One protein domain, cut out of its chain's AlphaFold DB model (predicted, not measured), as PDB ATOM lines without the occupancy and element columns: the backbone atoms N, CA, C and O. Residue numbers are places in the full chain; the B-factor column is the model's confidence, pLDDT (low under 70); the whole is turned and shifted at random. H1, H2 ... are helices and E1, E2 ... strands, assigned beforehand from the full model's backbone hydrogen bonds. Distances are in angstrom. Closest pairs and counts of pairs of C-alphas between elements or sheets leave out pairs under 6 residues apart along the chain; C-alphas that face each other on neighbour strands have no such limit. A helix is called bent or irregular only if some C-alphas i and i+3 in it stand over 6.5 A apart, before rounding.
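This is residues 4 to 208 of the 208 residues of an uncharacterized protein of Serratia fonticola (UniProt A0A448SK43). This is a rod in two halves: in one half a twisted four-stranded sheet curls round H1, and in the other H6b and H8 pack on the helical hairpin of H4 and H5. The long helix H6 joins the halves and runs nearly straight, its arm H6a over E2 and E3. The printed part has 205 residues with eight named helices and four named strands, in the order H1 H2 H3 E1 E2 H4 H5 E3 E4 H6 H7 H8. The sheet order is E1 E2 E3 E4, all antiparallel, and the class is mixed, helices and strands. The whole is only just compact, close to loose, with a radius of gyration of the C-alphas of 19.8 A and spans of 69 by 32 by 27 A.

Find C-alpha 4 at (-45.593, -20.442, -33.473), where H1 begins and runs to residue 15, 16.4 A. Next come H2, residues 28 to 34, and H3, residues 41 to 44. E1, residues 64 to 76, spans 30.4 A, and E2, residues 82 to 93, 32.1 A. H4, residues 95 to 112, is 25.6 A long; H5, residues 118 to 138, is 27.6 A and irregular, with C-alphas 120 and 123 8.0 A apart. E3, residues 140 to 151, spans 32.3 A; E4 is residues 156 to 160. H6, residues 164 to 188, was assigned as one helix by its hydrogen bonds but is bent, with C-alphas 176 and 179 6.5 A apart: its arms are H6a, 164 to 176, and H6b, 179 to 188. H7, residues 194 to 197, precedes H8, residues 200 to 207, ending at (-39.522, -38.916, -29.137).

Look at N 67 and O 90, 2.9 A, in hairpin E1 and E2; N 87 and O 145, 2.9 A, between E2 and E3; and N 148 and O 159, 2.8 A, in hairpin E3 and E4. H1 is on one face of the sheet, two layers; its closest C-alpha to E1 is Ala 14 to Leu 66, 6.2 A. H2, H3, H4 and H5 only graze the sheet. H6a, at a height over the sheet of 8.3 A, touches H1 with residues 170 to 174 alone, closest C-alphas Ser 174 and Arg 4, 5.4 A. H4 and H5 touch at 1 degrees, opposite ways, closest C-alphas Lys 98 and Thr 136, 5.9 A. H6b touches H4 at a steep tilt of 50 degrees, closest C-alphas Asp 188 and Ile 104, 6.3 A. H8 touches H5 at a shallow tilt of 30 degrees, closest C-alphas Leu 203 and Val 128, 5.0 A. H7 only just touches H6b, with 3 pairs of C-alphas within 8 A, closest Leu 194 and Val 187, 6.4 A. Every O i to N i+4 pair is within hydrogen-bond range in H1, H2, H4, H6a, H6b and H8, and 15 of 17 in H5; H3 and H7 are too short for such a pair.

The farthest C-alphas, of Ser 79 and Asn 119, are 69.3 A apart. The printed part has no cut; the links H1 to H2 and H3 to E1 are long. Confidence is under 70 in 89 residues: 4 to 63, 68 to 83, 85 and 150 to 161.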
ATOM      1  N   ARG A   4     -46.730 -21.340 -33.268       58.25
ATOM      2  CA  ARG A   4     -45.593 -20.442 -33.473       58.25
ATOM      3  C   ARG A   4     -45.851 -19.033 -32.949       58.25
ATOM      4  O   ARG A   4     -44.961 -18.405 -32.387       58.25
ATOM      5  N   LYS A   5     -47.098 -18.556 -33.072       60.66
ATOM      6  CA  LYS A   5     -47.528 -17.286 -32.467       60.66
ATOM      7  C   LYS A   5     -47.487 -17.351 -30.944       60.66
ATOM      8  O   LYS A   5     -47.009 -16.411 -30.329       60.66
ATOM      9  N   ILE A   6     -47.947 -18.457 -30.353       59.03
ATOM     10  CA  ILE A   6     -47.891 -18.671 -28.898       59.03
ATOM     11  C   ILE A   6     -46.432 -18.675 -28.424       59.03
ATOM     12  O   ILE A   6     -46.098 -17.936 -27.506       59.03
ATOM     13  N   ALA A   7     -45.550 -19.425 -29.091       57.09
ATOM     14  CA  ALA A   7     -44.126 -19.476 -28.764       57.09
ATOM     15  C   ALA A   7     -43.457 -18.093 -28.835       57.09
ATOM     16  O   ALA A   7     -42.770 -17.700 -27.899       57.09
ATOM     17  N   ALA A   8     -43.700 -17.327 -29.902       58.41
ATOM     18  CA  ALA A   8     -43.144 -15.983 -30.049       58.41
ATOM     19  C   ALA A   8     -43.641 -15.010 -28.963       58.41
ATOM     20  O   ALA A   8     -42.846 -14.234 -28.440       58.41
ATOM     21  N   VAL A   9     -44.926 -15.076 -28.591       60.09
ATOM     22  CA  VAL A   9     -45.499 -14.269 -27.495       60.09
ATOM     23  C   VAL A   9     -44.881 -14.646 -26.149       60.09
ATOM     24  O   VAL A   9     -44.515 -13.765 -25.373       60.09
ATOM     25  N   ILE A  10     -44.711 -15.943 -25.884       59.22
ATOM     26  CA  ILE A  10     -44.088 -16.440 -24.652       59.22
ATOM     27  C   ILE A  10     -42.618 -15.996 -24.563       59.22
ATOM     28  O   ILE A  10     -42.189 -15.501 -23.524       59.22
ATOM     29  N   MET A  11     -41.846 -16.111 -25.649       60.62
ATOM     30  CA  MET A  11     -40.455 -15.641 -25.664       60.62
ATOM     31  C   MET A  11     -40.343 -14.128 -25.493       60.62
ATOM     32  O   MET A  11     -39.458 -13.672 -24.777       60.62
ATOM     33  N   ALA A  12     -41.221 -13.360 -26.146       57.03
ATOM     34  CA  ALA A  12     -41.261 -11.916 -25.967       57.03
ATOM     35  C   ALA A  12     -41.523 -11.579 -24.494       57.03
ATOM     36  O   ALA A  12     -40.771 -10.808 -23.921       57.03
ATOM     37  N   SER A  13     -42.486 -12.254 -23.855       55.44
ATOM     38  CA  SER A  13     -42.788 -12.103 -22.421       55.44
ATOM     39  C   SER A  13     -41.587 -12.412 -21.514       55.44
ATOM     40  O   SER A  13     -41.388 -11.733 -20.515       55.44
ATOM     41  N   ALA A  14     -40.757 -13.403 -21.865       51.53
ATOM     42  CA  ALA A  14     -39.549 -13.735 -21.106       51.53
ATOM     43  C   ALA A  14     -38.407 -12.728 -21.314       51.53
ATOM     44  O   ALA A  14     -37.762 -12.350 -20.344       51.53
ATOM     45  N   ALA A  15     -38.175 -12.258 -22.547       52.09
ATOM     46  CA  ALA A  15     -37.174 -11.225 -22.868       52.09
ATOM     47  C   ALA A  15     -37.342  -9.944 -22.027       52.09
ATOM     48  O   ALA A  15     -36.370  -9.260 -21.724       52.09
ATOM     49  N   LEU A  16     -38.573  -9.670 -21.601       48.47
ATOM     50  CA  LEU A  16     -38.970  -8.485 -20.848       48.47
ATOM     51  C   LEU A  16     -38.565  -8.500 -19.367       48.47
ATOM     52  O   LEU A  16     -38.481  -7.436 -18.759       48.47
ATOM     53  N   SER A  17     -38.282  -9.665 -18.779       45.31
ATOM     54  CA  SER A  17     -37.888  -9.776 -17.365       45.31
ATOM     55  C   SER A  17     -36.372  -9.714 -17.133       45.31
ATOM     56  O   SER A  17     -35.926  -9.962 -16.016       45.31
ATOM     57  N   GLY A  18     -35.569  -9.469 -18.179       38.34
ATOM     58  CA  GLY A  18     -34.115  -9.676 -18.162       38.34
ATOM     59  C   GLY A  18     -33.220  -8.433 -18.285       38.34
ATOM     60  O   GLY A  18     -32.001  -8.577 -18.235       38.34
ATOM     61  N   CYS A  19     -33.749  -7.221 -18.465       43.56
ATOM     62  CA  CYS A  19     -32.888  -6.044 -18.656       43.56
ATOM     63  C   CYS A  19     -32.427  -5.435 -17.320       43.56
ATOM     64  O   CYS A  19     -33.238  -5.067 -16.480       43.56
ATOM     65  N   GLY A  20     -31.106  -5.328 -17.144       37.19
ATOM     66  CA  GLY A  20     -30.455  -4.816 -15.935       37.19
ATOM     67  C   GLY A  20     -30.663  -3.324 -15.631       37.19
ATOM     68  O   GLY A  20     -31.302  -2.570 -16.367       37.19
ATOM     69  N   ASP A  21     -30.058  -2.912 -14.517       37.06
ATOM     70  CA  ASP A  21     -30.401  -1.745 -13.688       37.06
ATOM     71  C   ASP A  21     -30.421  -0.367 -14.378       37.06
ATOM     72  O   ASP A  21     -31.101   0.539 -13.901       37.06
ATOM     73  N   ALA A  22     -29.756  -0.188 -15.525       37.88
ATOM     74  CA  ALA A  22     -29.726   1.095 -16.241       37.88
ATOM     75  C   ALA A  22     -31.055   1.460 -16.946       37.88
ATOM     76  O   ALA A  22     -31.246   2.612 -17.328       37.88
ATOM     77  N   PHE A  23     -31.982   0.503 -17.083       44.69
ATOM     78  CA  PHE A  23     -33.322   0.693 -17.665       44.69
ATOM     79  C   PHE A  23     -34.458   0.256 -16.716       44.69
ATOM     80  O   PHE A  23     -35.579   0.034 -17.162       44.69
ATOM     81  N   SER A  24     -34.158   0.150 -15.412       38.03
ATOM     82  CA  SER A  24     -35.078  -0.047 -14.279       38.03
ATOM     83  C   SER A  24     -36.393  -0.784 -14.608       38.03
ATOM     84  O   SER A  24     -37.457  -0.178 -14.777       38.03
ATOM     85  N   CYS A  25     -36.352  -2.115 -14.506       38.19
ATOM     86  CA  CYS A  25     -37.518  -2.998 -14.363       38.19
ATOM     87  C   CYS A  25     -38.407  -2.694 -13.134       38.19
ATOM     88  O   CYS A  25     -39.357  -3.422 -12.883       38.19
ATOM     89  N   ASN A  26     -38.136  -1.632 -12.370       36.09
ATOM     90  CA  ASN A  26     -38.940  -1.197 -11.228       36.09
ATOM     91  C   ASN A  26     -39.954  -0.097 -11.572       36.09
ATOM     92  O   ASN A  26     -40.587   0.427 -10.661       36.09
ATOM     93  N   ASN A  27     -40.131   0.263 -12.852       39.53
ATOM     94  CA  ASN A  27     -41.244   1.115 -13.268       39.53
ATOM     95  C   ASN A  27     -42.480   0.243 -13.594       39.53
ATOM     96  O   ASN A  27     -42.496  -0.430 -14.634       39.53
ATOM     97  N   PRO A  28     -43.534   0.254 -12.753       39.84
ATOM     98  CA  PRO A  28     -44.745  -0.534 -12.981       39.84
ATOM     99  C   PRO A  28     -45.474  -0.135 -14.270       39.84
ATOM    100  O   PRO A  28     -46.139  -0.972 -14.878       39.84
ATOM    101  N   GLU A  29     -45.341   1.119 -14.716       37.00
ATOM    102  CA  GLU A  29     -45.912   1.596 -15.979       37.00
ATOM    103  C   GLU A  29     -45.129   1.091 -17.187       37.00
ATOM    104  O   GLU A  29     -45.741   0.713 -18.182       37.00
ATOM    105  N   SER A  30     -43.799   0.981 -17.087       37.06
ATOM    106  CA  SER A  30     -42.991   0.325 -18.115       37.06
ATOM    107  C   SER A  30     -43.364  -1.150 -18.217       37.06
ATOM    108  O   SER A  30     -43.677  -1.586 -19.313       37.06
ATOM    109  N   ILE A  31     -43.470  -1.886 -17.101       35.69
ATOM    110  CA  ILE A  31     -43.935  -3.292 -17.073       35.69
ATOM    111  C   ILE A  31     -45.359  -3.441 -17.649       35.69
ATOM    112  O   ILE A  31     -45.651  -4.400 -18.368       35.69
ATOM    113  N   ARG A  32     -46.260  -2.492 -17.366       35.41
ATOM    114  CA  ARG A  32     -47.642  -2.499 -17.870       35.41
ATOM    115  C   ARG A  32     -47.735  -2.155 -19.362       35.41
ATOM    116  O   ARG A  32     -48.499  -2.803 -20.067       35.41
ATOM    117  N   ALA A  33     -46.949  -1.198 -19.854       35.25
ATOM    118  CA  ALA A  33     -46.874  -0.829 -21.272       35.25
ATOM    119  C   ALA A  33     -46.155  -1.897 -22.118       35.25
ATOM    120  O   ALA A  33     -46.517  -2.133 -23.271       35.25
ATOM    121  N   ILE A  34     -45.189  -2.586 -21.514       38.50
ATOM    122  CA  ILE A  34     -44.460  -3.734 -22.057       38.50
ATOM    123  C   ILE A  34     -45.403  -4.909 -22.399       38.50
ATOM    124  O   ILE A  34     -45.197  -5.594 -23.400       38.50
ATOM    125  N   ASN A  35     -46.480  -5.102 -21.628       35.91
ATOM    126  CA  ASN A  35     -47.508  -6.113 -21.908       35.91
ATOM    127  C   ASN A  35     -48.379  -5.794 -23.140       35.91
ATOM    128  O   ASN A  35     -49.045  -6.690 -23.659       35.91
ATOM    129  N   GLU A  36     -48.408  -4.544 -23.614       35.47
ATOM    130  CA  GLU A  36     -49.341  -4.114 -24.666       35.47
ATOM    131  C   GLU A  36     -48.772  -4.225 -26.086       35.47
ATOM    132  O   GLU A  36     -49.544  -4.266 -27.043       35.47
ATOM    133  N   ILE A  37     -47.447  -4.293 -26.262       38.91
ATOM    134  CA  ILE A  37     -46.826  -4.218 -27.592       38.91
ATOM    135  C   ILE A  37     -45.729  -5.279 -27.742       38.91
ATOM    136  O   ILE A  37     -44.539  -4.989 -27.833       38.91
ATOM    137  N   VAL A  38     -46.146  -6.541 -27.870       45.88
ATOM    138  CA  VAL A  38     -45.364  -7.539 -28.618       45.88
ATOM    139  C   VAL A  38     -45.607  -7.285 -30.108       45.88
ATOM    140  O   VAL A  38     -46.322  -8.032 -30.779       45.88
ATOM    141  N   THR A  39     -45.010  -6.229 -30.664       50.09
ATOM    142  CA  THR A  39     -44.891  -6.092 -32.126       50.09
ATOM    143  C   THR A  39     -43.723  -6.958 -32.555       50.09
ATOM    144  O   THR A  39     -42.625  -6.492 -32.839       50.09
ATOM    145  N   SER A  40     -43.911  -8.276 -32.515       51.12
ATOM    146  CA  SER A  40     -42.847  -9.180 -32.924       51.12
ATOM    147  C   SER A  40     -42.628  -9.011 -34.427       51.12
ATOM    148  O   SER A  40     -43.395  -9.508 -35.251       51.12
ATOM    149  N   ASN A  41     -41.549  -8.320 -34.792       51.66
ATOM    150  CA  ASN A  41     -41.055  -8.258 -36.164       51.66
ATOM    151  C   ASN A  41     -40.833  -9.669 -36.744       51.66
ATOM    152  O   ASN A  41     -41.022  -9.888 -37.944       51.66
ATOM    153  N   ALA A  42     -40.523 -10.649 -35.887       50.06
ATOM    154  CA  ALA A  42     -40.507 -12.062 -36.242       50.06
ATOM    155  C   ALA A  42     -41.894 -12.564 -36.704       50.06
ATOM    156  O   ALA A  42     -41.983 -13.240 -37.723       50.06
ATOM    157  N   LEU A  43     -42.994 -12.187 -36.040       52.69
ATOM    158  CA  LEU A  43     -44.355 -12.560 -36.465       52.69
ATOM    159  C   LEU A  43     -44.795 -11.885 -37.765       52.69
ATOM    160  O   LEU A  43     -45.425 -12.540 -38.595       52.69
ATOM    161  N   ASN A  44     -44.460 -10.607 -37.950       51.06
ATOM    162  CA  ASN A  44     -44.877  -9.833 -39.125       51.06
ATOM    163  C   ASN A  44     -44.180 -10.285 -40.418       51.06
ATOM    164  O   ASN A  44     -44.742 -10.138 -41.499       51.06
ATOM    165  N   LYS A  45     -42.973 -10.858 -40.318       50.12
ATOM    166  CA  LYS A  45     -42.193 -11.354 -41.467       50.12
ATOM    167  C   LYS A  45     -42.324 -12.862 -41.702       50.12
ATOM    168  O   LYS A  45     -41.753 -13.383 -42.659       50.12
ATOM    169  N   MET A  46     -43.051 -13.580 -40.847       46.06
ATOM    170  CA  MET A  46     -43.233 -15.024 -40.976       46.06
ATOM    171  C   MET A  46     -44.438 -15.372 -41.848       46.06
ATOM    172  O   MET A  46     -45.568 -14.964 -41.577       46.06
ATOM    173  N   ASN A  47     -44.226 -16.250 -42.831       46.03
ATOM    174  CA  ASN A  47     -45.330 -16.933 -43.490       46.03
ATOM    175  C   ASN A  47     -45.926 -17.983 -42.537       46.03
ATOM    176  O   ASN A  47     -45.406 -19.084 -42.380       46.03
ATOM    177  N   LEU A  48     -47.023 -17.626 -41.877       44.31
ATOM    178  CA  LEU A  48     -47.685 -18.452 -40.862       44.31
ATOM    179  C   LEU A  48     -48.601 -19.539 -41.448       44.31
ATOM    180  O   LEU A  48     -49.160 -20.325 -40.682       44.31
ATOM    181  N   SER A  49     -48.780 -19.576 -42.775       41.72
ATOM    182  CA  SER A  49     -49.645 -20.549 -43.459       41.72
ATOM    183  C   SER A  49     -49.067 -21.968 -43.495       41.72
ATOM    184  O   SER A  49     -49.825 -22.930 -43.559       41.72
ATOM    185  N   THR A  50     -47.744 -22.111 -43.373       39.88
ATOM    186  CA  THR A  50     -47.024 -23.397 -43.346       39.88
ATOM    187  C   THR A  50     -47.082 -24.117 -41.993       39.88
ATOM    188  O   THR A  50     -46.551 -25.214 -41.849       39.88
ATOM    189  N   TYR A  51     -47.735 -23.525 -40.992       45.50
ATOM    190  CA  TYR A  51     -47.748 -24.006 -39.612       45.50
ATOM    191  C   TYR A  51     -49.148 -24.513 -39.232       45.50
ATOM    192  O   TYR A  51     -50.146 -23.807 -39.411       45.50
ATOM    193  N   LYS A  52     -49.226 -25.737 -38.686       50.34
ATOM    194  CA  LYS A  52     -50.491 -26.387 -38.292       50.34
ATOM    195  C   LYS A  52     -51.282 -25.504 -37.296       50.34
ATOM    196  O   LYS A  52     -50.732 -24.958 -36.335       50.34
ATOM    197  N   LYS A  53     -52.593 -25.347 -37.529       52.47
ATOM    198  CA  LYS A  53     -53.513 -24.576 -36.671       52.47
ATOM    199  C   LYS A  53     -53.811 -25.358 -35.380       52.47
ATOM    200  O   LYS A  53     -54.567 -26.311 -35.436       52.47
ATOM    201  N   PHE A  54     -53.317 -24.895 -34.230       51.81
ATOM    202  CA  PHE A  54     -53.743 -25.373 -32.900       51.81
ATOM    203  C   PHE A  54     -54.398 -24.231 -32.132       51.81
ATOM    204  O   PHE A  54     -53.848 -23.646 -31.197       51.81
ATOM    205  N   GLY A  55     -55.566 -23.821 -32.614       44.56
ATOM    206  CA  GLY A  55     -56.342 -22.797 -31.938       44.56
ATOM    207  C   GLY A  55     -57.049 -23.370 -30.718       44.56
ATOM    208  O   GLY A  55     -57.806 -24.319 -30.850       44.56
ATOM    209  N   SER A  56     -56.846 -22.743 -29.555       51.41
ATOM    210  CA  SER A  56     -57.757 -22.779 -28.394       51.41
ATOM    211  C   SER A  56     -57.912 -24.100 -27.623       51.41
ATOM    212  O   SER A  56     -58.986 -24.395 -27.109       51.41
ATOM    213  N   ILE A  57     -56.840 -24.872 -27.437       52.97
ATOM    214  CA  ILE A  57     -56.923 -26.143 -26.689       52.97
ATOM    215  C   ILE A  57     -56.577 -25.966 -25.192       52.97
ATOM    216  O   ILE A  57     -56.717 -26.894 -24.399       52.97
ATOM    217  N   GLY A  58     -56.271 -24.740 -24.751       55.72
ATOM    218  CA  GLY A  58     -55.986 -24.411 -23.345       55.72
ATOM    219  C   GLY A  58     -54.496 -24.367 -23.001       55.72
ATOM    220  O   GLY A  58     -54.145 -24.612 -21.848       55.72
ATOM    221  N   LEU A  59     -53.646 -24.086 -23.998       61.84
ATOM    222  CA  LEU A  59     -52.268 -23.641 -23.795       61.84
ATOM    223  C   LEU A  59     -52.302 -22.213 -23.248       61.84
ATOM    224  O   LEU A  59     -52.868 -21.323 -23.888       61.84
ATOM    225  N   THR A  60     -51.713 -22.011 -22.077       59.41
ATOM    226  CA  THR A  60     -51.610 -20.700 -21.426       59.41
ATOM    227  C   THR A  60     -50.148 -20.264 -21.368       59.41
ATOM    228  O   THR A  60     -49.276 -21.129 -21.415       59.41
ATOM    229  N   PRO A  61     -49.841 -18.960 -21.246       54.16
ATOM    230  CA  PRO A  61     -48.469 -18.505 -20.998       54.16
ATOM    231  C   PRO A  61     -47.816 -19.213 -19.797       54.16
ATOM    232  O   PRO A  61     -46.652 -19.587 -19.874       54.16
ATOM    233  N   ASP A  62     -48.603 -19.534 -18.765       63.22
ATOM    234  CA  ASP A  62     -48.173 -20.265 -17.562       63.22
ATOM    235  C   ASP A  62     -47.854 -21.752 -17.799       63.22
ATOM    236  O   ASP A  62     -47.420 -22.454 -16.882       63.22
ATOM    237  N   SER A  63     -48.114 -22.279 -19.000       69.31
ATOM    238  CA  SER A  63     -47.829 -23.681 -19.330       69.31
ATOM    239  C   SER A  63     -46.323 -23.951 -19.432       69.31
ATOM    240  O   SER A  63     -45.886 -25.097 -19.325       69.31
ATOM    241  N   LEU A  64     -45.519 -22.902 -19.620       76.44
ATOM    242  CA  LEU A  64     -44.069 -22.978 -19.724       76.44
ATOM    243  C   LEU A  64     -43.411 -22.114 -18.646       76.44
ATOM    244  O   LEU A  64     -43.893 -21.036 -18.309       76.44
ATOM    245  N   THR A  65     -42.278 -22.578 -18.138       77.50
ATOM    246  CA  THR A  65     -41.363 -21.782 -17.319       77.50
ATOM    247  C   THR A  65     -40.180 -21.374 -18.182       77.50
ATOM    248  O   THR A  65     -39.610 -22.196 -18.903       77.50
ATOM    249  N   LEU A  66     -39.824 -20.093 -18.111       76.81
ATOM    250  CA  LEU A  66     -38.760 -19.497 -18.909       76.81
ATOM    251  C   LEU A  66     -37.672 -18.969 -17.989       76.81
ATOM    252  O   LEU A  66     -37.962 -18.348 -16.969       76.81
ATOM    253  N   ARG A  67     -36.420 -19.202 -18.373       72.88
ATOM    254  CA  ARG A  67     -35.247 -18.648 -17.708       72.88
ATOM    255  C   ARG A  67     -34.352 -17.985 -18.739       72.88
ATOM    256  O   ARG A  67     -34.065 -18.582 -19.778       72.88
ATOM    257  N   LEU A  68     -33.926 -16.765 -18.441       66.81
ATOM    258  CA  LEU A  68     -32.899 -16.065 -19.196       66.81
ATOM    259  C   LEU A  68     -31.603 -16.073 -18.402       66.81
ATOM    260  O   LEU A  68     -31.575 -15.634 -17.258       66.81
ATOM    261  N   ASP A  69     -30.547 -16.542 -19.047       66.62
ATOM    262  CA  ASP A  69     -29.189 -16.556 -18.527       66.62
ATOM    263  C   ASP A  69     -28.275 -15.781 -19.497       66.62
ATOM    264  O   ASP A  69     -28.624 -15.576 -20.666       66.62
ATOM    265  N   ASN A  70     -27.081 -15.383 -19.045       67.06
ATOM    266  CA  ASN A  70     -26.023 -14.802 -19.892       67.06
ATOM    267  C   ASN A  70     -26.501 -13.617 -20.753       67.06
ATOM    268  O   ASN A  70     -26.362 -13.613 -21.978       67.06
ATOM    269  N   ILE A  71     -27.129 -12.638 -20.104       66.44
ATOM    270  CA  ILE A  71     -27.693 -11.471 -20.779       66.44
ATOM    271  C   ILE A  71     -26.561 -10.504 -21.120       66.44
ATOM    272  O   ILE A  71     -25.842 -10.024 -20.246       66.44
ATOM    273  N   HIS A  72     -26.422 -10.216 -22.409       66.06
ATOM    274  CA  HIS A  72     -25.452  -9.279 -22.947       66.06
ATOM    275  C   HIS A  72     -26.184  -8.191 -23.719       66.06
ATOM    276  O   HIS A  72     -26.923  -8.473 -24.663       66.06
ATOM    277  N   ALA A  73     -25.961  -6.949 -23.313       63.81
ATOM    278  CA  ALA A  73     -26.471  -5.776 -23.991       63.81
ATOM    279  C   ALA A  73     -25.341  -5.118 -24.779       63.81
ATOM    280  O   ALA A  73     -24.271  -4.846 -24.230       63.81
ATOM    281  N   THR A  74     -25.593  -4.847 -26.052       63.66
ATOM    282  CA  THR A  74     -24.731  -4.015 -26.883       63.66
ATOM    283  C   THR A  74     -25.520  -2.767 -27.232       63.66
ATOM    284  O   THR A  74     -26.615  -2.863 -27.794       63.66
ATOM    285  N   ASP A  75     -24.975  -1.606 -26.881       57.66
ATOM    286  CA  ASP A  75     -25.596  -0.324 -27.188       57.66
ATOM    287  C   ASP A  75     -25.716  -0.187 -28.710       57.66
ATOM    288  O   ASP A  75     -24.713  -0.192 -29.436       57.66
ATOM    289  N   SER A  76     -26.949  -0.193 -29.216       54.06
ATOM    290  CA  SER A  76     -27.205  -0.201 -30.647       54.06
ATOM    291  C   SER A  76     -27.716   1.164 -31.058       54.06
ATOM    292  O   SER A  76     -28.898   1.472 -31.002       54.06
ATOM    293  N   ASN A  77     -26.768   1.963 -31.544       52.34
ATOM    294  CA  ASN A  77     -26.978   3.247 -32.194       52.34
ATOM    295  C   ASN A  77     -27.599   4.342 -31.283       52.34
ATOM    296  O   ASN A  77     -28.822   4.427 -31.142       52.34
ATOM    297  N   PRO A  78     -26.782   5.284 -30.768       53.69
ATOM    298  CA  PRO A  78     -27.251   6.359 -29.887       53.69
ATOM    299  C   PRO A  78     -28.233   7.341 -30.550       53.69
ATOM    300  O   PRO A  78     -28.840   8.153 -29.863       53.69
ATOM    301  N   SER A  79     -28.426   7.282 -31.874       53.75
ATOM    302  CA  SER A  79     -29.402   8.134 -32.573       53.75
ATOM    303  C   SER A  79     -30.860   7.666 -32.453       53.75
ATOM    304  O   SER A  79     -31.761   8.441 -32.770       53.75
ATOM    305  N   VAL A  80     -31.111   6.432 -31.993       57.56
ATOM    306  CA  VAL A  80     -32.458   5.818 -31.962       57.56
ATOM    307  C   VAL A  80     -32.919   5.379 -30.568       57.56
ATOM    308  O   VAL A  80     -34.002   4.808 -30.452       57.56
ATOM    309  N   ASN A  81     -32.151   5.675 -29.510       66.62
ATOM    310  CA  ASN A  81     -32.437   5.253 -28.128       66.62
ATOM    311  C   ASN A  81     -32.819   3.762 -28.035       66.62
ATOM    312  O   ASN A  81     -33.822   3.396 -27.412       66.62
ATOM    313  N   SER A  82     -32.031   2.909 -28.695       66.62
ATOM    314  CA  SER A  82     -32.244   1.465 -28.741       66.62
ATOM    315  C   SER A  82     -31.069   0.682 -28.168       66.62
ATOM    316  O   SER A  82     -29.923   1.110 -28.233       66.62
ATOM    317  N   LEU A  83     -31.370  -0.495 -27.630       66.44
ATOM    318  CA  LEU A  83     -30.398  -1.410 -27.051       66.44
ATOM    319  C   LEU A  83     -30.630  -2.809 -27.621       66.44
ATOM    320  O   LEU A  83     -31.718  -3.374 -27.477       66.44
ATOM    321  N   THR A  84     -29.610  -3.391 -28.253       73.50
ATOM    322  CA  THR A  84     -29.681  -4.771 -28.736       73.50
ATOM    323  C   THR A  84     -29.228  -5.698 -27.624       73.50
ATOM    324  O   THR A  84     -28.090  -5.643 -27.165       73.50
ATOM    325  N   CYS A  85     -30.122  -6.582 -27.210       69.75
ATOM    326  CA  CYS A  85     -29.871  -7.588 -26.198       69.75
ATOM    327  C   CYS A  85     -29.753  -8.970 -26.823       69.75
ATOM    328  O   CYS A  85     -30.503  -9.346 -27.726       69.75
ATOM    329  N   LYS A  86     -28.847  -9.765 -26.265       74.38
ATOM    330  CA  LYS A  86     -28.682 -11.179 -26.563       74.38
ATOM    331  C   LYS A  86     -28.662 -11.950 -25.256       74.38
ATOM    332  O   LYS A  86     -27.935 -11.588 -24.340       74.38
ATOM    333  N   ALA A  87     -29.457 -13.005 -25.164       72.56
ATOM    334  CA  ALA A  87     -29.555 -13.814 -23.956       72.56
ATOM    335  C   ALA A  87     -29.673 -15.297 -24.302       72.56
ATOM    336  O   ALA A  87     -30.149 -15.669 -25.380       72.56
ATOM    337  N   GLN A  88     -29.256 -16.156 -23.381       79.75
ATOM    338  CA  GLN A  88     -29.555 -17.576 -23.450       79.75
ATOM    339  C   GLN A  88     -30.931 -17.816 -22.834       79.75
ATOM    340  O   GLN A  88     -31.130 -17.625 -21.640       79.75
ATOM    341  N   LEU A  89     -31.887 -18.236 -23.655       81.56
ATOM    342  CA  LEU A  89     -33.212 -18.633 -23.214       81.56
ATOM    343  C   LEU A  89     -33.237 -20.136 -22.963       81.56
ATOM    344  O   LEU A  89     -32.862 -20.913 -23.840       81.56
ATOM    345  N   THR A  90     -33.743 -20.531 -21.801       82.38
ATOM    346  CA  THR A  90     -34.116 -21.907 -21.476       82.38
ATOM    347  C   THR A  90     -35.611 -21.964 -21.192       82.38
ATOM    348  O   THR A  90     -36.134 -21.168 -20.417       82.38
ATOM    349  N   VAL A  91     -36.306 -22.906 -21.824       83.50
ATOM    350  CA  VAL A  91     -37.754 -23.097 -21.717       83.50
ATOM    351  C   VAL A  91     -38.050 -24.543 -21.364       83.50
ATOM    352  O   VAL A  91     -37.572 -25.468 -22.024       83.50
ATOM    353  N   VAL A  92     -38.863 -24.729 -20.333       88.31
ATOM    354  CA  VAL A  92     -39.323 -26.032 -19.837       88.31
ATOM    355  C   VAL A  92     -40.823 -25.970 -19.567       88.31
ATOM    356  O   VAL A  92     -41.398 -24.886 -19.491       88.31
ATOM    357  N   TYR A  93     -41.475 -27.117 -19.395       87.06
ATOM    358  CA  TYR A  93     -42.840 -27.133 -18.865       87.06
ATOM    359  C   TYR A  93     -42.869 -26.628 -17.420       87.06
ATOM    360  O   TYR A  93     -41.994 -26.983 -16.625       87.06
ATOM    361  N   SER A  94     -43.887 -25.839 -17.071       84.19
ATOM    362  CA  SER A  94     -44.110 -25.449 -15.678       84.19
ATOM    363  C   SER A  94     -44.558 -26.648 -14.846       84.19
ATOM    364  O   SER A  94     -45.161 -27.585 -15.370       84.19
ATOM    365  N   ASP A  95     -44.324 -26.629 -13.534       88.31
ATOM    366  CA  ASP A  95     -44.725 -27.745 -12.662       88.31
ATOM    367  C   ASP A  95     -46.241 -27.984 -12.686       88.31
ATOM    368  O   ASP A  95     -46.709 -29.126 -12.659       88.31
ATOM    369  N   LYS A  96     -47.019 -26.906 -12.836       85.94
ATOM    370  CA  LYS A  96     -48.470 -26.965 -13.038       85.94
ATOM    371  C   LYS A  96     -48.831 -27.696 -14.334       85.94
ATOM    372  O   LYS A  96     -49.726 -28.545 -14.315       85.94
ATOM    373  N   GLU A  97     -48.159 -27.389 -15.444       85.56
ATOM    374  CA  GLU A  97     -48.419 -28.054 -16.726       85.56
ATOM    375  C   GLU A  97     -47.939 -29.508 -16.710       85.56
ATOM    376  O   GLU A  97     -48.687 -30.385 -17.131       85.56
ATOM    377  N   LYS A  98     -46.775 -29.803 -16.114       90.81
ATOM    378  CA  LYS A  98     -46.297 -31.182 -15.908       90.81
ATOM    379  C   LYS A  98     -47.322 -32.022 -15.149       90.81
ATOM    380  O   LYS A  98     -47.694 -33.110 -15.588       90.81
ATOM    381  N   ALA A  99     -47.844 -31.496 -14.038       90.12
ATOM    382  CA  ALA A  99     -48.877 -32.169 -13.254       90.12
ATOM    383  C   ALA A  99     -50.177 -32.368 -14.051       90.12
ATOM    384  O   ALA A  99     -50.824 -33.414 -13.952       90.12
ATOM    385  N   ARG A 100     -50.569 -31.385 -14.868       89.88
ATOM    386  CA  ARG A 100     -51.738 -31.483 -15.751       89.88
ATOM    387  C   ARG A 100     -51.551 -32.552 -16.828       89.88
ATOM    388  O   ARG A 100     -52.422 -33.409 -16.956       89.88
ATOM    389  N   MET A 101     -50.433 -32.537 -17.548       91.06
ATOM    390  CA  MET A 101     -50.108 -33.513 -18.591       91.06
ATOM    391  C   MET A 101     -50.043 -34.932 -18.023       91.06
ATOM    392  O   MET A 101     -50.603 -35.847 -18.619       91.06
ATOM    393  N   LYS A 102     -49.468 -35.115 -16.827       92.62
ATOM    394  CA  LYS A 102     -49.458 -36.411 -16.132       92.62
ATOM    395  C   LYS A 102     -50.869 -36.943 -15.863       92.62
ATOM    396  O   LYS A 102     -51.119 -38.126 -16.077       92.62
ATOM    397  N   ARG A 103     -51.799 -36.085 -15.426       93.44
ATOM    398  CA  ARG A 103     -53.208 -36.478 -15.230       93.44
ATOM    399  C   ARG A 103     -53.880 -36.865 -16.544       93.44
ATOM    400  O   ARG A 103     -54.512 -37.913 -16.602       93.44
ATOM    401  N   ILE A 104     -53.712 -36.049 -17.585       93.06
ATOM    402  CA  ILE A 104     -54.271 -36.314 -18.918       93.06
ATOM    403  C   ILE A 104     -53.751 -37.647 -19.466       93.06
ATOM    404  O   ILE A 104     -54.537 -38.464 -19.935       93.06
ATOM    405  N   MET A 105     -52.446 -37.903 -19.350       93.75
ATOM    406  CA  MET A 105     -51.845 -39.168 -19.774       93.75
ATOM    407  C   MET A 105     -52.482 -40.373 -19.082       93.75
ATOM    408  O   MET A 105     -52.800 -41.346 -19.758       93.75
ATOM    409  N   GLY A 106     -52.755 -40.290 -17.775       94.00
ATOM    410  CA  GLY A 106     -53.476 -41.346 -17.059       94.00
ATOM    411  C   GLY A 106     -54.864 -41.626 -17.649       94.00
ATOM    412  O   GLY A 106     -55.210 -42.777 -17.899       94.00
ATOM    413  N   VAL A 107     -55.628 -40.574 -17.962       93.62
ATOM    414  CA  VAL A 107     -56.955 -40.702 -18.594       93.62
ATOM    415  C   VAL A 107     -56.857 -41.332 -19.987       93.62
ATOM    416  O   VAL A 107     -57.648 -42.212 -20.329       93.62
ATOM    417  N   ILE A 108     -55.893 -40.900 -20.801       94.62
ATOM    418  CA  ILE A 108     -55.659 -41.435 -22.150       94.62
ATOM    419  C   ILE A 108     -55.294 -42.926 -22.083       94.62
ATOM    420  O   ILE A 108     -55.842 -43.726 -22.840       94.62
ATOM    421  N   GLU A 109     -54.422 -43.308 -21.150       94.00
ATOM    422  CA  GLU A 109     -53.997 -44.693 -20.930       94.00
ATOM    423  C   GLU A 109     -55.148 -45.606 -20.507       94.00
ATOM    424  O   GLU A 109     -55.285 -46.716 -21.024       94.00
ATOM    425  N   ASP A 110     -56.008 -45.140 -19.604       94.25
ATOM    426  CA  ASP A 110     -57.179 -45.909 -19.185       94.25
ATOM    427  C   ASP A 110     -58.182 -46.084 -20.326       94.25
ATOM    428  O   ASP A 110     -58.711 -47.179 -20.523       94.25
ATOM    429  N   ARG A 111     -58.376 -45.049 -21.149       94.50
ATOM    430  CA  ARG A 111     -59.202 -45.144 -22.361       94.50
ATOM    431  C   ARG A 111     -58.616 -46.111 -23.389       94.50
ATOM    432  O   ARG A 111     -59.377 -46.813 -24.052       94.50
ATOM    433  N   ALA A 112     -57.290 -46.181 -23.510       94.31
ATOM    434  CA  ALA A 112     -56.613 -47.068 -24.457       94.31
ATOM    435  C   ALA A 112     -56.919 -48.546 -24.190       94.31
ATOM    436  O   ALA A 112     -57.104 -49.314 -25.132       94.31
ATOM    437  N   LYS A 113     -57.059 -48.937 -22.916       93.75
ATOM    438  CA  LYS A 113     -57.429 -50.307 -22.512       93.75
ATOM    439  C   LYS A 113     -58.800 -50.737 -23.044       93.75
ATOM    440  O   LYS A 113     -59.039 -51.929 -23.202       93.75
ATOM    441  N   GLY A 114     -59.687 -49.779 -23.324       92.06
ATOM    442  CA  GLY A 114     -61.006 -50.021 -23.911       92.06
ATOM    443  C   GLY A 114     -61.011 -50.153 -25.438       92.06
ATOM    444  O   GLY A 114     -62.066 -50.401 -26.017       92.06
ATOM    445  N   MET A 115     -59.870 -49.978 -26.114       90.94
ATOM    446  CA  MET A 115     -59.788 -50.126 -27.570       90.94
ATOM    447  C   MET A 115     -59.905 -51.599 -27.974       90.94
ATOM    448  O   MET A 115     -59.250 -52.470 -27.404       90.94
ATOM    449  N   SER A 116     -60.683 -51.886 -29.020       90.38
ATOM    450  CA  SER A 116     -60.907 -53.256 -29.512       90.38
ATOM    451  C   SER A 116     -59.623 -53.973 -29.948       90.38
ATOM    452  O   SER A 116     -59.521 -55.191 -29.838       90.38
ATOM    453  N   ASN A 117     -58.616 -53.225 -30.403       89.62
ATOM    454  CA  ASN A 117     -57.307 -53.727 -30.817       89.62
ATOM    455  C   ASN A 117     -56.214 -53.574 -29.740       89.62
ATOM    456  O   ASN A 117     -55.042 -53.802 -30.047       89.62
ATOM    457  N   TYR A 118     -56.563 -53.217 -28.496       91.75
ATOM    458  CA  TYR A 118     -55.594 -52.907 -27.438       91.75
ATOM    459  C   TYR A 118     -54.526 -53.994 -27.274       91.75
ATOM    460  O   TYR A 118     -53.338 -53.697 -27.331       91.75
ATOM    461  N   ASN A 119     -54.925 -55.266 -27.160       92.75
ATOM    462  CA  ASN A 119     -53.976 -56.367 -26.963       92.75
ATOM    463  C   ASN A 119     -52.993 -56.522 -28.133       92.75
ATOM    464  O   ASN A 119     -51.807 -56.752 -27.908       92.75
ATOM    465  N   ALA A 120     -53.465 -56.350 -29.370       92.38
ATOM    466  CA  ALA A 120     -52.627 -56.445 -30.563       92.38
ATOM    467  C   ALA A 120     -51.678 -55.242 -30.711       92.38
ATOM    468  O   ALA A 120     -50.595 -55.370 -31.275       92.38
ATOM    469  N   SER A 121     -52.068 -54.070 -30.200       93.81
ATOM    470  CA  SER A 121     -51.298 -52.821 -30.300       93.81
ATOM    471  C   SER A 121     -50.596 -52.414 -29.001       93.81
ATOM    472  O   SER A 121     -49.969 -51.356 -28.961       93.81
ATOM    473  N   ARG A 122     -50.650 -53.248 -27.956       94.94
ATOM    474  CA  ARG A 122     -50.210 -52.909 -26.595       94.94
ATOM    475  C   ARG A 122     -48.787 -52.364 -26.548       94.94
ATOM    476  O   ARG A 122     -48.569 -51.290 -26.008       94.94
ATOM    477  N   LEU A 123     -47.844 -53.055 -27.188       95.94
ATOM    478  CA  LEU A 123     -46.441 -52.630 -27.219       95.94
ATOM    479  C   LEU A 123     -46.271 -51.236 -27.844       95.94
ATOM    480  O   LEU A 123     -45.465 -50.429 -27.384       95.94
ATOM    481  N   PHE A 124     -47.031 -50.940 -28.898       95.88
ATOM    482  CA  PHE A 124     -46.976 -49.644 -29.561       95.88
ATOM    483  C   PHE A 124     -47.587 -48.535 -28.693       95.88
ATOM    484  O   PHE A 124     -46.991 -47.467 -28.553       95.88
ATOM    485  N   ILE A 125     -48.737 -48.811 -28.075       95.38
ATOM    486  CA  ILE A 125     -49.402 -47.918 -27.118       95.38
ATOM    487  C   ILE A 125     -48.455 -47.590 -25.955       95.38
ATOM    488  O   ILE A 125     -48.242 -46.417 -25.648       95.38
ATOM    489  N   ASP A 126     -47.813 -48.607 -25.375       95.56
ATOM    490  CA  ASP A 126     -46.847 -48.449 -24.285       95.56
ATOM    491  C   ASP A 126     -45.664 -47.560 -24.702       95.56
ATOM    492  O   ASP A 126     -45.256 -46.679 -23.944       95.56
ATOM    493  N   ASN A 127     -45.151 -47.712 -25.927       96.50
ATOM    494  CA  ASN A 127     -44.073 -46.869 -26.452       96.50
ATOM    495  C   ASN A 127     -44.483 -45.398 -26.603       96.50
ATOM    496  O   ASN A 127     -43.707 -44.506 -26.240       96.50
ATOM    497  N   VAL A 128     -45.690 -45.128 -27.110       95.94
ATOM    498  CA  VAL A 128     -46.225 -43.760 -27.210       95.94
ATOM    499  C   VAL A 128     -46.372 -43.149 -25.817       95.94
ATOM    500  O   VAL A 128     -45.866 -42.052 -25.577       95.94
ATOM    501  N   ASN A 129     -46.977 -43.879 -24.877       94.56
ATOM    502  CA  ASN A 129     -47.209 -43.397 -23.514       94.56
ATOM    503  C   ASN A 129     -45.892 -43.136 -22.764       94.56
ATOM    504  O   ASN A 129     -45.729 -42.096 -22.125       94.56
ATOM    505  N   ASN A 130     -44.917 -44.043 -22.884       94.50
ATOM    506  CA  ASN A 130     -43.581 -43.869 -22.307       94.50
ATOM    507  C   ASN A 130     -42.866 -42.640 -22.874       94.50
ATOM    508  O   ASN A 130     -42.271 -41.875 -22.114       94.50
ATOM    509  N   SER A 131     -42.954 -42.424 -24.188       94.88
ATOM    510  CA  SER A 131     -42.347 -41.260 -24.839       94.88
ATOM    511  C   SER A 131     -43.000 -39.958 -24.370       94.88
ATOM    512  O   SER A 131     -42.296 -39.016 -24.011       94.88
ATOM    513  N   ALA A 132     -44.333 -39.916 -24.283       92.62
ATOM    514  CA  ALA A 132     -45.072 -38.745 -23.811       92.62
ATOM    515  C   ALA A 132     -44.738 -38.383 -22.351       92.62
ATOM    516  O   ALA A 132     -44.513 -37.212 -22.032       92.62
ATOM    517  N   ARG A 133     -44.639 -39.389 -21.467       91.62
ATOM    518  CA  ARG A 133     -44.215 -39.192 -20.070       91.62
ATOM    519  C   ARG A 133     -42.801 -38.638 -19.985       91.62
ATOM    520  O   ARG A 133     -42.601 -37.576 -19.406       91.62
ATOM    521  N   ARG A 134     -41.842 -39.311 -20.630       91.38
ATOM    522  CA  ARG A 134     -40.436 -38.888 -20.630       91.38
ATOM    523  C   ARG A 134     -40.292 -37.452 -21.121       91.38
ATOM    524  O   ARG A 134     -39.610 -36.656 -20.488       91.38
ATOM    525  N   MET A 135     -40.977 -37.109 -22.208       91.31
ATOM    526  CA  MET A 135     -40.981 -35.755 -22.747       91.31
ATOM    527  C   MET A 135     -41.441 -34.716 -21.712       91.31
ATOM    528  O   MET A 135     -40.808 -33.671 -21.586       91.31
ATOM    529  N   THR A 136     -42.521 -34.990 -20.978       84.81
ATOM    530  CA  THR A 136     -43.078 -34.065 -19.972       84.81
ATOM    531  C   THR A 136     -42.064 -33.745 -18.867       84.81
ATOM    532  O   THR A 136     -41.989 -32.608 -18.405       84.81
ATOM    533  N   ASP A 137     -41.242 -34.727 -18.490       84.50
ATOM    534  CA  ASP A 137     -40.278 -34.587 -17.397       84.50
ATOM    535  C   ASP A 137     -38.936 -33.997 -17.845       84.50
ATOM    536  O   ASP A 137     -38.332 -33.212 -17.113       84.50
ATOM    537  N   THR A 138     -38.450 -34.366 -19.036       85.88
ATOM    538  CA  THR A 138     -37.058 -34.085 -19.430       85.88
ATOM    539  C   THR A 138     -36.908 -33.028 -20.513       85.88
ATOM    540  O   THR A 138     -35.804 -32.515 -20.713       85.88
ATOM    541  N   ARG A 139     -37.959 -32.734 -21.286       89.12
ATOM    542  CA  ARG A 139     -37.785 -31.931 -22.497       89.12
ATOM    543  C   ARG A 139     -37.583 -30.457 -22.155       89.12
ATOM    544  O   ARG A 139     -38.382 -29.834 -21.463       89.12
ATOM    545  N   THR A 140     -36.498 -29.920 -22.693       90.75
ATOM    546  CA  THR A 140     -36.038 -28.548 -22.492       90.75
ATOM    547  C   THR A 140     -35.670 -27.968 -23.849       90.75
ATOM    548  O   THR A 140     -35.095 -28.665 -24.687       90.75
ATOM    549  N   VAL A 141     -35.986 -26.698 -24.072       89.44
ATOM    550  CA  VAL A 141     -35.496 -25.942 -25.226       89.44
ATOM    551  C   VAL A 141     -34.529 -24.892 -24.717       89.44
ATOM    552  O   VAL A 141     -34.920 -24.031 -23.937       89.44
ATOM    553  N   THR A 142     -33.284 -24.946 -25.180       89.00
ATOM    554  CA  THR A 142     -32.283 -23.920 -24.884       89.00
ATOM    555  C   THR A 142     -31.744 -23.345 -26.179       89.00
ATOM    556  O   THR A 142     -31.406 -24.079 -27.108       89.00
ATOM    557  N   GLY A 143     -31.629 -22.025 -26.242       85.75
ATOM    558  CA  GLY A 143     -31.009 -21.364 -27.376       85.75
ATOM    559  C   GLY A 143     -30.837 -19.878 -27.157       85.75
ATOM    560  O   GLY A 143     -31.252 -19.315 -26.149       85.75
ATOM    561  N   THR A 144     -30.168 -19.240 -28.104       83.12
ATOM    562  CA  THR A 144     -29.892 -17.814 -28.013       83.12
ATOM    563  C   THR A 144     -31.022 -17.013 -28.630       83.12
ATOM    564  O   THR A 144     -31.393 -17.244 -29.782       83.12
ATOM    565  N   VAL A 145     -31.530 -16.050 -27.871       77.12
ATOM    566  CA  VAL A 145     -32.498 -15.069 -28.346       77.12
ATOM    567  C   VAL A 145     -31.833 -13.711 -28.475       77.12
ATOM    568  O   VAL A 145     -30.981 -13.344 -27.666       77.12
ATOM    569  N   GLU A 146     -32.218 -12.985 -29.513       76.25
ATOM    570  CA  GLU A 146     -31.823 -11.605 -29.741       76.25
ATOM    571  C   GLU A 146     -33.088 -10.757 -29.826       76.25
ATOM    572  O   GLU A 146     -34.067 -11.144 -30.477       76.25
ATOM    573  N   TYR A 147     -33.079  -9.630 -29.130       73.00
ATOM    574  CA  TYR A 147     -34.186  -8.692 -29.086       73.00
ATOM    575  C   TYR A 147     -33.659  -7.268 -28.959       73.00
ATOM    576  O   TYR A 147     -32.564  -7.034 -28.454       73.00
ATOM    577  N   ILE A 148     -34.444  -6.316 -29.437       71.88
ATOM    578  CA  ILE A 148     -34.138  -4.894 -29.386       71.88
ATOM    579  C   ILE A 148     -35.117  -4.252 -28.418       71.88
ATOM    580  O   ILE A 148     -36.325  -4.478 -28.502       71.88
ATOM    581  N   VAL A 149     -34.590  -3.458 -27.498       70.44
ATOM    582  CA  VAL A 149     -35.378  -2.627 -26.593       70.44
ATOM    583  C   VAL A 149     -35.297  -1.195 -27.095       70.44
ATOM    584  O   VAL A 149     -34.204  -0.664 -27.264       70.44
ATOM    585  N   PHE A 150     -36.445  -0.574 -27.334       68.56
ATOM    586  CA  PHE A 150     -36.566   0.834 -27.691       68.56
ATOM    587  C   PHE A 150     -37.097   1.608 -26.494       68.56
ATOM    588  O   PHE A 150     -38.150   1.268 -25.943       68.56
ATOM    589  N   ASN A 151     -36.389   2.668 -26.119       61.62
ATOM    590  CA  ASN A 151     -36.860   3.610 -25.117       61.62
ATOM    591  C   ASN A 151     -37.557   4.789 -25.810       61.62
ATOM    592  O   ASN A 151     -36.907   5.664 -26.385       61.62
ATOM    593  N   THR A 152     -38.890   4.800 -25.780       61.88
ATOM    594  CA  THR A 152     -39.687   5.947 -26.239       61.88
ATOM    595  C   THR A 152     -40.048   6.835 -25.048       61.88
ATOM    596  O   THR A 152     -39.982   6.385 -23.908       61.88
ATOM    597  N   LYS A 153     -40.453   8.090 -25.290       59.59
ATOM    598  CA  LYS A 153     -40.766   9.044 -24.206       59.59
ATOM    599  C   LYS A 153     -41.799   8.528 -23.192       59.59
ATOM    600  O   LYS A 153     -41.696   8.895 -22.029       59.59
ATOM    601  N   ASP A 154     -42.724   7.661 -23.618       56.50
ATOM    602  CA  ASP A 154     -43.864   7.223 -22.799       56.50
ATOM    603  C   ASP A 154     -43.940   5.696 -22.601       56.50
ATOM    604  O   ASP A 154     -44.729   5.216 -21.787       56.50
ATOM    605  N   LYS A 155     -43.168   4.904 -23.364       57.34
ATOM    606  CA  LYS A 155     -43.237   3.430 -23.356       57.34
ATOM    607  C   LYS A 155     -41.890   2.780 -23.678       57.34
ATOM    608  O   LYS A 155     -41.138   3.253 -24.530       57.34
ATOM    609  N   VAL A 156     -41.641   1.624 -23.071       56.59
ATOM    610  CA  VAL A 156     -40.580   0.707 -23.508       56.59
ATOM    611  C   VAL A 156     -41.191  -0.274 -24.504       56.59
ATOM    612  O   VAL A 156     -42.190  -0.922 -24.194       56.59
ATOM    613  N   ILE A 157     -40.615  -0.368 -25.702       60.91
ATOM    614  CA  ILE A 157     -41.043  -1.320 -26.738       60.91
ATOM    615  C   ILE A 157     -39.960  -2.384 -26.876       60.91
ATOM    616  O   ILE A 157     -38.779  -2.060 -26.955       60.91
ATOM    617  N   THR A 158     -40.350  -3.655 -26.932       62.81
ATOM    618  CA  THR A 158     -39.412  -4.755 -27.170       62.81
ATOM    619  C   THR A 158     -39.763  -5.491 -28.446       62.81
ATOM    620  O   THR A 158     -40.867  -6.007 -28.616       62.81
ATOM    621  N   GLU A 159     -38.788  -5.576 -29.340       68.56
ATOM    622  CA  GLU A 159     -38.906  -6.292 -30.597       68.56
ATOM    623  C   GLU A 159     -37.989  -7.508 -30.604       68.56
ATOM    624  O   GLU A 159     -36.772  -7.403 -30.504       68.56
ATOM    625  N   VAL A 160     -38.573  -8.690 -30.775       68.81
ATOM    626  CA  VAL A 160     -37.802  -9.920 -30.975       68.81
ATOM    627  C   VAL A 160     -37.243  -9.942 -32.403       68.81
ATOM    628  O   VAL A 160     -38.014  -9.878 -33.369       68.81
ATOM    629  N   SER A 161     -35.917 -10.062 -32.540       68.88
ATOM    630  CA  SER A 161     -35.229 -10.056 -33.836       68.88
ATOM    631  C   SER A 161     -35.596 -11.281 -34.679       68.88
ATOM    632  O   SER A 161     -35.652 -12.406 -34.190       68.88
ATOM    633  N   ASN A 162     -35.770 -11.098 -35.990       70.56
ATOM    634  CA  ASN A 162     -36.010 -12.199 -36.932       70.56
ATOM    635  C   ASN A 162     -34.689 -12.821 -37.432       70.56
ATOM    636  O   ASN A 162     -34.386 -12.772 -38.625       70.56
ATOM    637  N   THR A 163     -33.869 -13.359 -36.526       75.75
ATOM    638  CA  THR A 163     -32.615 -14.046 -36.891       75.75
ATOM    639  C   THR A 163     -32.834 -15.556 -37.047       75.75
ATOM    640  O   THR A 163     -33.756 -16.109 -36.441       75.75
ATOM    641  N   PRO A 164     -31.984 -16.282 -37.806       78.50
ATOM    642  CA  PRO A 164     -32.067 -17.743 -37.889       78.50
ATOM    643  C   PRO A 164     -31.998 -18.436 -36.519       78.50
ATOM    644  O   PRO A 164     -32.710 -19.410 -36.287       78.50
ATOM    645  N   GLY A 165     -31.184 -17.904 -35.598       79.00
ATOM    646  CA  GLY A 165     -31.076 -18.408 -34.227       79.00
ATOM    647  C   GLY A 165     -32.389 -18.272 -33.457       79.00
ATOM    648  O   GLY A 165     -32.894 -19.262 -32.934       79.00
ATOM    649  N   VAL A 166     -32.992 -17.080 -33.476       75.75
ATOM    650  CA  VAL A 166     -34.290 -16.831 -32.833       75.75
ATOM    651  C   VAL A 166     -35.392 -17.690 -33.457       75.75
ATOM    652  O   VAL A 166     -36.172 -18.308 -32.738       75.75
ATOM    653  N   ASN A 167     -35.430 -17.802 -34.786       77.06
ATOM    654  CA  ASN A 167     -36.423 -18.623 -35.482       77.06
ATOM    655  C   ASN A 167     -36.337 -20.100 -35.107       77.06
ATOM    656  O   ASN A 167     -37.379 -20.732 -34.922       77.06
ATOM    657  N   LYS A 168     -35.120 -20.630 -34.942       83.81
ATOM    658  CA  LYS A 168     -34.905 -21.998 -34.462       83.81
ATOM    659  C   LYS A 168     -35.444 -22.185 -33.045       83.81
ATOM    660  O   LYS A 168     -36.112 -23.180 -32.797       83.81
ATOM    661  N   VAL A 169     -35.209 -21.235 -32.137       83.25
ATOM    662  CA  VAL A 169     -35.748 -21.302 -30.764       83.25
ATOM    663  C   VAL A 169     -37.277 -21.271 -30.772       83.25
ATOM    664  O   VAL A 169     -37.909 -22.073 -30.088       83.25
ATOM    665  N   ILE A 170     -37.884 -20.412 -31.598       79.19
ATOM    666  CA  ILE A 170     -39.342 -20.368 -31.785       79.19
ATOM    667  C   ILE A 170     -39.864 -21.716 -32.282       79.19
ATOM    668  O   ILE A 170     -40.866 -22.213 -31.763       79.19
ATOM    669  N   ASP A 171     -39.216 -22.298 -33.291       80.56
ATOM    670  CA  ASP A 171     -39.612 -23.587 -33.858       80.56
ATOM    671  C   ASP A 171     -39.453 -24.716 -32.837       80.56
ATOM    672  O   ASP A 171     -40.366 -25.524 -32.681       80.56
ATOM    673  N   ASP A 172     -38.364 -24.725 -32.072       87.44
ATOM    674  CA  ASP A 172     -38.129 -25.708 -31.019       87.44
ATOM    675  C   ASP A 172     -39.184 -25.600 -29.905       87.44
ATOM    676  O   ASP A 172     -39.799 -26.606 -29.560       87.44
ATOM    677  N   ILE A 173     -39.495 -24.403 -29.388       82.81
ATOM    678  CA  ILE A 173     -40.589 -24.225 -28.409       82.81
ATOM    679  C   ILE A 173     -41.917 -24.703 -29.006       82.81
ATOM    680  O   ILE A 173     -42.697 -25.399 -28.351       82.81
ATOM    681  N   SER A 174     -42.169 -24.359 -30.268       78.00
ATOM    682  CA  SER A 174     -43.419 -24.695 -30.941       78.00
ATOM    683  C   SER A 174     -43.599 -26.198 -31.101       78.00
ATOM    684  O   SER A 174     -44.633 -26.738 -30.718       78.00
ATOM    685  N   TYR A 175     -42.607 -26.882 -31.661       81.62
ATOM    686  CA  TYR A 175     -42.738 -28.275 -32.080       81.62
ATOM    687  C   TYR A 175     -42.282 -29.277 -31.030       81.62
ATOM    688  O   TYR A 175     -42.794 -30.394 -31.007       81.62
ATOM    689  N   LYS A 176     -41.364 -28.891 -30.142       87.44
ATOM    690  CA  LYS A 176     -40.879 -29.775 -29.082       87.44
ATOM    691  C   LYS A 176     -41.693 -29.621 -27.798       87.44
ATOM    692  O   LYS A 176     -41.827 -30.602 -27.077       87.44
ATOM    693  N   LEU A 177     -42.285 -28.461 -27.507       85.69
ATOM    694  CA  LEU A 177     -43.054 -28.276 -26.265       85.69
ATOM    695  C   LEU A 177     -44.560 -28.119 -26.515       85.69
ATOM    696  O   LEU A 177     -45.388 -28.911 -26.064       85.69
ATOM    697  N   LEU A 178     -44.946 -27.106 -27.284       82.69
ATOM    698  CA  LEU A 178     -46.358 -26.740 -27.393       82.69
ATOM    699  C   LEU A 178     -47.174 -27.718 -28.252       82.69
ATOM    700  O   LEU A 178     -48.308 -28.037 -27.903       82.69
ATOM    701  N   TYR A 179     -46.611 -28.210 -29.356       81.94
ATOM    702  CA  TYR A 179     -47.284 -29.142 -30.263       81.94
ATOM    703  C   TYR A 179     -47.619 -30.494 -29.604       81.94
ATOM    704  O   TYR A 179     -48.779 -30.902 -29.669       81.94
ATOM    705  N   PRO A 180     -46.690 -31.171 -28.902       86.81
ATOM    706  CA  PRO A 180     -47.024 -32.382 -28.154       86.81
ATOM    707  C   PRO A 180     -48.088 -32.145 -27.075       86.81
ATOM    708  O   PRO A 180     -49.001 -32.951 -26.912       86.81
ATOM    709  N   THR A 181     -48.010 -31.014 -26.368       86.19
ATOM    710  CA  THR A 181     -49.001 -30.644 -25.345       86.19
ATOM    711  C   THR A 181     -50.385 -30.448 -25.958       86.19
ATOM    712  O   THR A 181     -51.381 -30.929 -25.422       86.19
ATOM    713  N   ALA A 182     -50.459 -29.790 -27.118       83.25
ATOM    714  CA  ALA A 182     -51.699 -29.636 -27.866       83.25
ATOM    715  C   ALA A 182     -52.314 -30.994 -28.231       83.25
ATOM    716  O   ALA A 182     -53.504 -31.179 -27.998       83.25
ATOM    717  N   GLN A 183     -51.513 -31.956 -28.709       85.69
ATOM    718  CA  GLN A 183     -52.014 -33.299 -29.020       85.69
ATOM    719  C   GLN A 183     -52.628 -33.986 -27.796       85.69
ATOM    720  O   GLN A 183     -53.729 -34.521 -27.896       85.69
ATOM    721  N   LEU A 184     -51.971 -33.926 -26.631       88.94
ATOM    722  CA  LEU A 184     -52.526 -34.489 -25.392       88.94
ATOM    723  C   LEU A 184     -53.881 -33.870 -25.044       88.94
ATOM    724  O   LEU A 184     -54.835 -34.581 -24.734       88.94
ATOM    725  N   LEU A 185     -53.978 -32.545 -25.137       86.19
ATOM    726  CA  LEU A 185     -55.204 -31.816 -24.833       86.19
ATOM    727  C   LEU A 185     -56.331 -32.103 -25.835       86.19
ATOM    728  O   LEU A 185     -57.498 -32.102 -25.452       86.19
ATOM    729  N   GLU A 186     -56.013 -32.336 -27.109       86.00
ATOM    730  CA  GLU A 186     -57.013 -32.696 -28.118       86.00
ATOM    731  C   GLU A 186     -57.582 -34.094 -27.884       86.00
ATOM    732  O   GLU A 186     -58.784 -34.302 -28.049       86.00
ATOM    733  N   VAL A 187     -56.749 -35.051 -27.475       90.31
ATOM    734  CA  VAL A 187     -57.236 -36.397 -27.143       90.31
ATOM    735  C   VAL A 187     -58.082 -36.369 -25.886       90.31
ATOM    736  O   VAL A 187     -59.162 -36.962 -25.868       90.31
ATOM    737  N   ASP A 188     -57.635 -35.646 -24.859       89.94
ATOM    738  CA  ASP A 188     -58.384 -35.438 -23.616       89.94
ATOM    739  C   ASP A 188     -59.786 -34.875 -23.895       89.94
ATOM    740  O   ASP A 188     -60.788 -35.380 -23.396       89.94
ATOM    741  N   LYS A 189     -59.869 -33.895 -24.803       87.88
ATOM    742  CA  LYS A 189     -61.123 -33.257 -25.232       87.88
ATOM    743  C   LYS A 189     -61.901 -34.023 -26.301       87.88
ATOM    744  O   LYS A 189     -62.917 -33.516 -26.772       87.88
ATOM    745  N   ASN A 190     -61.454 -35.214 -26.696       87.19
ATOM    746  CA  ASN A 190     -62.051 -36.020 -27.768       87.19
ATOM    747  C   ASN A 190     -62.086 -35.340 -29.149       87.19
ATOM    748  O   ASN A 190     -62.841 -35.763 -30.022       87.19
ATOM    749  N   THR A 191     -61.274 -34.307 -29.378       86.75
ATOM    750  CA  THR A 191     -61.142 -33.665 -30.694       86.75
ATOM    751  C   THR A 191     -60.109 -34.370 -31.573       86.75
ATOM    752  O   THR A 191     -60.209 -34.307 -32.797       86.75
ATOM    753  N   LEU A 192     -59.152 -35.079 -30.965       86.31
ATOM    754  CA  LEU A 192     -58.270 -36.034 -31.638       86.31
ATOM    755  C   LEU A 192     -58.681 -37.466 -31.241       86.31
ATOM    756  O   LEU A 192     -58.573 -37.824 -30.067       86.31
ATOM    757  N   PRO A 193     -59.157 -38.292 -32.190       90.50
ATOM    758  CA  PRO A 193     -59.476 -39.693 -31.934       90.50
ATOM    759  C   PRO A 193     -58.284 -40.495 -31.393       90.50
ATOM    760  O   PRO A 193     -57.138 -40.278 -31.790       90.50
ATOM    761  N   LEU A 194     -58.561 -41.440 -30.491       91.81
ATOM    762  CA  LEU A 194     -57.537 -42.199 -29.764       91.81
ATOM    763  C   LEU A 194     -56.714 -43.123 -30.682       91.81
ATOM    764  O   LEU A 194     -55.512 -43.279 -30.495       91.81
ATOM    765  N   ASP A 195     -57.340 -43.680 -31.717       89.50
ATOM    766  CA  ASP A 195     -56.687 -44.458 -32.778       89.50
ATOM    767  C   ASP A 195     -55.706 -43.611 -33.604       89.50
ATOM    768  O   ASP A 195     -54.627 -44.079 -33.960       89.50
ATOM    769  N   ARG A 196     -56.039 -42.341 -33.862       89.69
ATOM    770  CA  ARG A 196     -55.133 -41.389 -34.526       89.69
ATOM    771  C   ARG A 196     -54.022 -40.905 -33.606       89.69
ATOM    772  O   ARG A 196     -52.901 -40.678 -34.066       89.69
ATOM    773  N   PHE A 197     -54.317 -40.751 -32.319       93.06
ATOM    774  CA  PHE A 197     -53.303 -40.437 -31.322       93.06
ATOM    775  C   PHE A 197     -52.259 -41.545 -31.232       93.06
ATOM    776  O   PHE A 197     -51.072 -41.252 -31.285       93.06
ATOM    777  N   TYR A 198     -52.665 -42.812 -31.191       95.12
ATOM    778  CA  TYR A 198     -51.733 -43.936 -31.246       95.12
ATOM    779  C   TYR A 198     -51.245 -44.202 -32.676       95.12
ATOM    780  O   TYR A 198     -51.498 -45.248 -33.267       95.12
ATOM    781  N   SER A 199     -50.450 -43.269 -33.204       93.75
ATOM    782  CA  SER A 199     -49.834 -43.338 -34.530       93.75
ATOM    783  C   SER A 199     -48.317 -43.136 -34.492       93.75
ATOM    784  O   SER A 199     -47.751 -42.597 -33.537       93.75
ATOM    785  N   LYS A 200     -47.634 -43.556 -35.569       93.81
ATOM    786  CA  LYS A 200     -46.186 -43.336 -35.739       93.81
ATOM    787  C   LYS A 200     -45.816 -41.849 -35.698       93.81
ATOM    788  O   LYS A 200     -44.742 -41.514 -35.211       93.81
ATOM    789  N   GLU A 201     -46.698 -40.974 -36.186       90.25
ATOM    790  CA  GLU A 201     -46.497 -39.522 -36.144       90.25
ATOM    791  C   GLU A 201     -46.450 -39.022 -34.697       90.25
ATOM    792  O   GLU A 201     -45.513 -38.326 -34.318       90.25
ATOM    793  N   THR A 202     -47.405 -39.436 -33.864       91.25
ATOM    794  CA  THR A 202     -47.430 -39.080 -32.441       91.25
ATOM    795  C   THR A 202     -46.219 -39.626 -31.689       91.25
ATOM    796  O   THR A 202     -45.607 -38.911 -30.896       91.25
ATOM    797  N   LEU A 203     -45.820 -40.874 -31.965       94.12
ATOM    798  CA  LEU A 203     -44.604 -41.443 -31.378       94.12
ATOM    799  C   LEU A 203     -43.380 -40.583 -31.712       94.12
ATOM    800  O   LEU A 203     -42.623 -40.212 -30.817       94.12
ATOM    801  N   TYR A 204     -43.220 -40.221 -32.989       91.38
ATOM    802  CA  TYR A 204     -42.126 -39.369 -33.446       91.38
ATOM    803  C   TYR A 204     -42.115 -38.027 -32.704       91.38
ATOM    804  O   TYR A 204     -41.086 -37.627 -32.164       91.38
ATOM    805  N   VAL A 205     -43.275 -37.381 -32.592       90.00
ATOM    806  CA  VAL A 205     -43.465 -36.092 -31.909       90.00
ATOM    807  C   VAL A 205     -43.027 -36.136 -30.443       90.00
ATOM    808  O   VAL A 205     -42.331 -35.225 -29.978       90.00
ATOM    809  N   PHE A 206     -43.380 -37.195 -29.716       91.75
ATOM    810  CA  PHE A 206     -42.965 -37.362 -28.321       91.75
ATOM    811  C   PHE A 206     -41.502 -37.796 -28.161       91.75
ATOM    812  O   PHE A 206     -40.922 -37.563 -27.106       91.75
ATOM    813  N   SER A 207     -40.894 -38.386 -29.193       87.19
ATOM    814  CA  SER A 207     -39.522 -38.916 -29.137       87.19
ATOM    815  C   SER A 207     -38.393 -37.933 -29.487       87.19
ATOM    816  O   SER A 207     -37.236 -38.273 -29.249       87.19
ATOM    817  N   GLN A 208     -38.696 -36.756 -30.056       77.19
ATOM    818  CA  GLN A 208     -37.676 -35.745 -30.425       77.19
ATOM    819  C   GLN A 208     -36.912 -35.094 -29.256       77.19
ATOM    820  O   GLN A 208     -37.409 -35.112 -28.104       77.19
TER     821      GLN A 208